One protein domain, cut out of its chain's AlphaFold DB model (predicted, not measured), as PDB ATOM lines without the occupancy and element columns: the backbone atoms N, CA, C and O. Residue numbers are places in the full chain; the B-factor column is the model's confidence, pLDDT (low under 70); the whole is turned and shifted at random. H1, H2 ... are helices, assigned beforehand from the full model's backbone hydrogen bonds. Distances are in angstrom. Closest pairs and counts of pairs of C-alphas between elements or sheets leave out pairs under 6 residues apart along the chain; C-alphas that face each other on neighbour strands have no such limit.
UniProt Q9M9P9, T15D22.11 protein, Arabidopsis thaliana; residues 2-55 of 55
ATOM      1  N   ALA A   2      64.170  23.947  24.619       56.84
ATOM      2  CA  ALA A   2      63.186  24.272  25.661       56.84
ATOM      3  C   ALA A   2      61.761  24.482  25.111       56.84
ATOM      4  O   ALA A   2      60.829  24.586  25.893       56.84
ATOM      5  N   ASP A   3      61.572  24.473  23.787       59.81
ATOM      6  CA  ASP A   3      60.291  24.847  23.166       59.81
ATOM      7  C   ASP A   3      59.338  23.665  22.912       59.81
ATOM      8  O   ASP A   3      58.243  23.857  22.389       59.81
ATOM      9  N   THR A   4      59.725  22.432  23.258       64.75
ATOM     10  CA  THR A   4      58.940  21.227  22.919       64.75
ATOM     11  C   THR A   4      58.097  20.685  24.076       64.75
ATOM     12  O   THR A   4      57.236  19.838  23.850       64.75
ATOM     13  N   VAL A   5      58.311  21.155  25.310       71.56
ATOM     14  CA  VAL A   5      57.547  20.698  26.482       71.56
ATOM     15  C   VAL A   5      56.423  21.689  26.764       71.56
ATOM     16  O   VAL A   5      56.659  22.791  27.253       71.56
ATOM     17  N   LYS A   6      55.185  21.291  26.463       74.31
ATOM     18  CA  LYS A   6      53.991  22.015  26.908       74.31
ATOM     19  C   LYS A   6      53.595  21.505  28.292       74.31
ATOM     20  O   LYS A   6      53.294  20.325  28.444       74.31
ATOM     21  N   LEU A   7      53.606  22.391  29.284       82.19
ATOM     22  CA  LEU A   7      53.066  22.107  30.613       82.19
ATOM     23  C   LEU A   7      51.552  22.331  30.582       82.19
ATOM     24  O   LEU A   7      51.095  23.430  30.266       82.19
ATOM     25  N   PHE A   8      50.789  21.292  30.909       83.25
ATOM     26  CA  PHE A   8      49.340  21.374  31.057       83.25
ATOM     27  C   PHE A   8      48.981  21.338  32.546       83.25
ATOM     28  O   PHE A   8      49.533  20.507  33.268       83.25
ATOM     29  N   PRO A   9      48.078  22.211  33.026       87.25
ATOM     30  CA  PRO A   9      47.538  22.096  34.375       87.25
ATOM     31  C   PRO A   9      46.817  20.757  34.544       87.25
ATOM     32  O   PRO A   9      45.992  20.395  33.705       87.25
ATOM     33  N   GLU A  10      47.103  20.038  35.631       84.19
ATOM     34  CA  GLU A  10      46.567  18.687  35.880       84.19
ATOM     35  C   GLU A  10      45.036  18.637  35.848       84.19
ATOM     36  O   GLU A  10      44.445  17.659  35.411       84.19
ATOM     37  N   ASN A  11      44.373  19.720  36.254       87.56
ATOM     38  CA  ASN A  11      42.917  19.810  36.287       87.56
ATOM     39  C   ASN A  11      42.265  20.055  34.913       87.56
ATOM     40  O   ASN A  11      41.039  20.114  34.837       87.56
ATOM     41  N   LEU A  12      43.052  20.270  33.854       87.56
ATOM     42  CA  LEU A  12      42.556  20.579  32.507       87.56
ATOM     43  C   LEU A  12      42.743  19.431  31.513       87.56
ATOM     44  O   LEU A  12      42.281  19.534  30.378       87.56
ATOM     45  N   VAL A  13      43.424  18.358  31.912       87.25
ATOM     46  CA  VAL A  13      43.705  17.213  31.049       87.25
ATOM     47  C   VAL A  13      43.475  15.916  31.802       87.25
ATOM     48  O   VAL A  13      43.857  15.767  32.957       87.25
ATOM     49  N   THR A  14      42.881  14.948  31.120       87.44
ATOM     50  CA  THR A  14      42.908  13.556  31.553       87.44
ATOM     51  C   THR A  14      43.984  12.833  30.756       87.44
ATOM     52  O   THR A  14      44.189  13.096  29.570       87.44
ATOM     53  N   TYR A  15      44.710  11.932  31.409       88.19
ATOM     54  CA  TYR A  15      45.685  11.079  30.745       88.19
ATOM     55  C   TYR A  15      45.583   9.659  31.290       88.19
ATOM     56  O   TYR A  15      45.170   9.435  32.428       88.19
ATOM     57  N   LYS A  16      45.974   8.695  30.461       87.19
ATOM     58  CA  LYS A  16      46.086   7.289  30.837       87.19
ATOM     59  C   LYS A  16      47.487   6.818  30.487       87.19
ATOM     60  O   LYS A  16      47.906   6.938  29.338       87.19
ATOM     61  N   LEU A  17      48.208   6.311  31.481       86.06
ATOM     62  CA  LEU A  17      49.508   5.688  31.268       86.06
ATOM     63  C   LEU A  17      49.290   4.254  30.767       86.06
ATOM     64  O   LEU A  17      48.480   3.523  31.334       86.06
ATOM     65  N   LEU A  18      49.982   3.879  29.694       84.31
ATOM     66  CA  LEU A  18      49.959   2.534  29.117       84.31
ATOM     67  C   LEU A  18      51.367   1.935  29.180       84.31
ATOM     68  O   LEU A  18      52.353   2.653  29.004       84.31
ATOM     69  N   GLY A  19      51.442   0.621  29.390       80.44
ATOM     70  CA  GLY A  19      52.690  -0.089  29.665       80.44
ATOM     71  C   GLY A  19      53.017  -0.151  31.158       80.44
ATOM     72  O   GLY A  19      52.258   0.323  31.999       80.44
ATOM     73  N   GLU A  20      54.163  -0.750  31.475       81.00
ATOM     74  CA  GLU A  20      54.614  -0.971  32.850       81.00
ATOM     75  C   GLU A  20      55.864  -0.128  33.152       81.00
ATOM     76  O   GLU A  20      56.693   0.044  32.253       81.00
ATOM     77  N   PRO A  21      56.049   0.356  34.398       76.62
ATOM     78  CA  PRO A  21      57.217   1.153  34.792       76.62
ATOM     79  C   PRO A  21      58.566   0.503  34.446       76.62
ATOM     80  O   PRO A  21      59.482   1.204  34.026       76.62
ATOM     81  N   ASP A  22      58.646  -0.827  34.550       80.62
ATOM     82  CA  ASP A  22      59.841  -1.635  34.253       80.62
ATOM     83  C   ASP A  22      59.635  -2.597  33.062       80.62
ATOM     84  O   ASP A  22      60.408  -3.537  32.861       80.62
ATOM     85  N   GLY A  23      58.557  -2.417  32.289       75.00
ATOM     86  CA  GLY A  23      58.225  -3.272  31.145       75.00
ATOM     87  C   GLY A  23      58.607  -2.667  29.793       75.00
ATOM     88  O   GLY A  23      59.187  -1.585  29.723       75.00
ATOM     89  N   PRO A  24      58.275  -3.351  28.683       70.25
ATOM     90  CA  PRO A  24      58.499  -2.818  27.347       70.25
ATOM     91  C   PRO A  24      57.773  -1.479  27.182       70.25
ATOM     92  O   PRO A  24      56.555  -1.398  27.340       70.25
ATOM     93  N   HIS A  25      58.526  -0.429  26.870       75.00
ATOM     94  CA  HIS A  25      57.957   0.884  26.591       75.00
ATOM     95  C   HIS A  25      57.359   0.925  25.184       75.00
ATOM     96  O   HIS A  25      57.914   0.339  24.256       75.00
ATOM     97  N   TYR A  26      56.266   1.672  25.018       76.56
ATOM     98  CA  TYR A  26      55.722   1.984  23.700       76.56
ATOM     99  C   TYR A  26      56.589   3.049  23.010       76.56
ATOM    100  O   TYR A  26      56.627   4.205  23.435       76.56
ATOM    101  N   ALA A  27      57.259   2.676  21.925       77.06
ATOM    102  CA  ALA A  27      57.790   3.604  20.936       77.06
ATOM    103  C   ALA A  27      56.688   4.020  19.941       77.06
ATOM    104  O   ALA A  27      55.577   3.486  19.942       77.06
ATOM    105  N   HIS A  28      56.975   4.976  19.051       75.62
ATOM    106  CA  HIS A  28      55.935   5.533  18.172       75.62
ATOM    107  C   HIS A  28      55.301   4.486  17.243       75.62
ATOM    108  O   HIS A  28      54.103   4.558  16.978       75.62
ATOM    109  N   TYR A  29      56.078   3.504  16.769       80.69
ATOM    110  CA  TYR A  29      55.557   2.423  15.929       80.69
ATOM    111  C   TYR A  29      54.785   1.368  16.715       80.69
ATOM    112  O   TYR A  29      53.967   0.673  16.116       80.69
ATOM    113  N   ASP A  30      54.962   1.272  18.030       84.12
ATOM    114  CA  ASP A  30      54.229   0.292  18.833       84.12
ATOM    115  C   ASP A  30      52.745   0.637  18.935       84.12
ATOM    116  O   ASP A  30      51.931  -0.253  19.150       84.12
ATOM    117  N   LEU A  31      52.374   1.899  18.698       81.62
ATOM    118  CA  LEU A  31      50.977   2.327  18.636       81.62
ATOM    119  C   LEU A  31      50.244   1.812  17.391       81.62
ATOM    120  O   LEU A  31      49.022   1.795  17.402       81.62
ATOM    121  N   VAL A  32      50.954   1.418  16.327       82.69
ATOM    122  CA  VAL A  32      50.342   0.996  15.048       82.69
ATOM    123  C   VAL A  32      50.708  -0.443  14.686       82.69
ATOM    124  O   VAL A  32      49.867  -1.202  14.211       82.69
ATOM    125  N   GLY A  33      51.967  -0.825  14.901       81.94
ATOM    126  CA  GLY A  33      52.515  -2.141  14.569       81.94
ATOM    127  C   GLY A  33      52.773  -3.043  15.778       81.94
ATOM    128  O   GLY A  33      53.134  -4.205  15.598       81.94
ATOM    129  N   GLY A  34      52.601  -2.536  17.002       85.88
ATOM    130  CA  GLY A  34      52.805  -3.318  18.216       85.88
ATOM    131  C   GLY A  34      51.711  -4.369  18.388       85.88
ATOM    132  O   GLY A  34      50.522  -4.062  18.317       85.88
ATOM    133  N   ARG A  35      52.094  -5.617  18.686       86.75
ATOM    134  CA  ARG A  35      51.134  -6.723  18.877       86.75
ATOM    135  C   ARG A  35      50.082  -6.420  19.952       86.75
ATOM    136  O   ARG A  35      48.950  -6.866  19.835       86.75
ATOM    137  N   LEU A  36      50.458  -5.653  20.976       87.50
ATOM    138  CA  LEU A  36      49.582  -5.284  22.091       87.50
ATOM    139  C   LEU A  36      48.768  -4.003  21.838       87.50
ATOM    140  O   LEU A  36      47.938  -3.649  22.669       87.50
ATOM    141  N   ALA A  37      48.970  -3.294  20.719       88.50
ATOM    142  CA  ALA A  37      48.254  -2.047  20.428       88.50
ATOM    143  C   ALA A  37      46.737  -2.258  20.340       88.50
ATOM    144  O   ALA A  37      45.963  -1.481  20.895       88.50
ATOM    145  N   VAL A  38      46.322  -3.354  19.698       91.38
ATOM    146  CA  VAL A  38      44.907  -3.707  19.534       91.38
ATOM    147  C   VAL A  38      44.211  -3.991  20.865       91.38
ATOM    148  O   VAL A  38      43.033  -3.689  21.014       91.38
ATOM    149  N   GLU A  39      44.944  -4.522  21.843       90.56
ATOM    150  CA  GLU A  39      44.401  -4.883  23.155       90.56
ATOM    151  C   GLU A  39      44.466  -3.715  24.146       90.56
ATOM    152  O   GLU A  39      43.536  -3.520  24.924       90.56
ATOM    153  N   GLN A  40      45.545  -2.927  24.128       88.44
ATOM    154  CA  GLN A  40      45.819  -1.933  25.175       88.44
ATOM    155  C   GLN A  40      45.577  -0.482  24.733       88.44
ATOM    156  O   GLN A  40      45.169   0.347  25.547       88.44
ATOM    157  N   VAL A  41      45.807  -0.158  23.456       88.81
ATOM    158  CA  VAL A  41      45.789   1.226  22.947       88.81
ATOM    159  C   VAL A  41      44.468   1.540  22.244       88.81
ATOM    160  O   VAL A  41      43.794   2.504  22.606       88.81
ATOM    161  N   TYR A  42      44.068   0.729  21.260       92.75
ATOM    162  CA  TYR A  42      42.904   1.017  20.408       92.75
ATOM    163  C   TYR A  42      41.585   1.157  21.176       92.75
ATOM    164  O   TYR A  42      40.840   2.084  20.858       92.75
ATOM    165  N   PRO A  43      41.289   0.342  22.207       93.88
ATOM    166  CA  PRO A  43      40.068   0.523  22.984       93.88
ATOM    167  C   PRO A  43      40.003   1.897  23.659       93.88
ATOM    168  O   PRO A  43      38.952   2.526  23.640       93.88
ATOM    169  N   CYS A  44      41.133   2.398  24.178       92.38
ATOM    170  CA  CYS A  44      41.201   3.714  24.817       92.38
ATOM    171  C   CYS A  44      40.920   4.844  23.814       92.38
ATOM    172  O   CYS A  44      40.212   5.795  24.139       92.38
ATOM    173  N   ILE A  45      41.455   4.736  22.591       91.75
ATOM    174  CA  ILE A  45      41.218   5.721  21.523       91.75
ATOM    175  C   ILE A  45      39.745   5.703  21.110       91.75
ATOM    176  O   ILE A  45      39.108   6.751  21.073       91.75
ATOM    177  N   THR A  46      39.188   4.522  20.830       94.19
ATOM    178  CA  THR A  46      37.785   4.382  20.420       94.19
ATOM    179  C   THR A  46      36.835   4.893  21.497       94.19
ATOM    180  O   THR A  46      35.871   5.580  21.174       94.19
ATOM    181  N   GLU A  47      37.102   4.595  22.770       93.19
ATOM    182  CA  GLU A  47      36.315   5.098  23.895       93.19
ATOM    183  C   GLU A  47      36.363   6.626  23.973       93.19
ATOM    184  O   GLU A  47      35.313   7.259  24.062       93.19
ATOM    185  N   PHE A  48      37.558   7.220  23.893       93.19
ATOM    186  CA  PHE A  48      37.729   8.672  23.906       93.19
ATOM    187  C   PHE A  48      36.937   9.335  22.771       93.19
ATOM    188  O   PHE A  48      36.119  10.218  23.024       93.19
ATOM    189  N   LEU A  49      37.121   8.869  21.533       94.31
ATOM    190  CA  LEU A  49      36.411   9.415  20.376       94.31
ATOM    191  C   LEU A  49      34.899   9.216  20.508       94.31
ATOM    192  O   LEU A  49      34.139  10.142  20.268       94.31
ATOM    193  N   SER A  50      34.432   8.056  20.974       93.94
ATOM    194  CA  SER A  50      32.990   7.808  21.126       93.94
ATOM    195  C   SER A  50      32.327   8.784  22.110       93.94
ATOM    196  O   SER A  50      31.206   9.234  21.871       93.94
ATOM    197  N   HIS A  51      33.018   9.140  23.198       91.19
ATOM    198  CA  HIS A  51      32.515  10.094  24.190       91.19
ATOM    199  C   HIS A  51      32.574  11.557  23.731       91.19
ATOM    200  O   HIS A  51      31.759  12.357  24.186       91.19
ATOM    201  N   HIS A  52      33.532  11.919  22.873       90.31
ATOM    202  CA  HIS A  52      33.819  13.318  22.536       90.31
ATOM    203  C   HIS A  52      33.431  13.727  21.107       90.31
ATOM    204  O   HIS A  52      33.184  14.908  20.880       90.31
ATOM    205  N   ASP A  53      33.320  12.779  20.176       91.25
ATOM    206  CA  ASP A  53      32.922  13.020  18.779       91.25
ATOM    207  C   ASP A  53      31.404  12.897  18.567       91.25
ATOM    208  O   ASP A  53      30.902  13.101  17.460       91.25
ATOM    209  N   SER A  54      30.651  12.565  19.620       73.31
ATOM    210  CA  SER A  54      29.191  12.640  19.596       73.31
ATOM    211  C   SER A  54      28.766  14.116  19.543       73.31
ATOM    212  O   SER A  54      28.897  14.832  20.534       73.31
ATOM    213  N   ALA A  55      28.320  14.553  18.361       60.00
ATOM    214  CA  ALA A  55      27.835  15.907  18.065       60.00
ATOM    215  C   ALA A  55      26.554  16.285  18.825       60.00
ATOM    216  O   ALA A  55      25.695  15.394  19.026       60.00
TER     217      ALA A  55
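Overview. This is residues 2 to 55 of the 55 residues of the protein "T15D22.11 protein" of Arabidopsis thaliana (UniProt Q9M9P9). The printed part has little regular structure: an open U whose one limb is residues 13 to 18, a part of the long stretch without named elements, residues 2 to 29, whose base holds the short helices H1 and H2, and whose other limb is H3. Residues 2 to 15, 20 to 25 and 45 to 55 stand free. The 54 printed residues have three named helices, in the order H1, H2, H3, and no named strand; the class is all helix, with 19 residues in named elements. The whole is loose, radius of gyration of the C-alphas 13.9 A, spanning 37 by 31 by 19 A.

Along the chain. Residues 2 to 29 hold no named element. H1 is residues 30 to 33, from C-alpha 30 at (54.229, 0.292, 18.833). H2 is residues 37 to 40. H3, residues 42 to 52, is 15.4 A long and ends at C-alpha 52 (33.819, 13.318, 22.536).

Arrangement. H1 and H2 are close but not clearly touching, their closest C-alphas, Leu 31 and Ala 37, 5.5 A apart. H2 and H3 meet only through their tight link. H1 and H3 are only just apart, 8.4 A at the closest C-alphas. In H3 every O i to N i+4 pair is within hydrogen-bond range; H1 and H2 are too short for one, and in each the one O i to N i+3 pair is not within range.

Size, cuts and confidence. The farthest C-alphas, Asp 22 and Ala 55, are 39.9 A apart. The printed part has no cut. Residues 2 to 4 and 55 have pLDDT under 70.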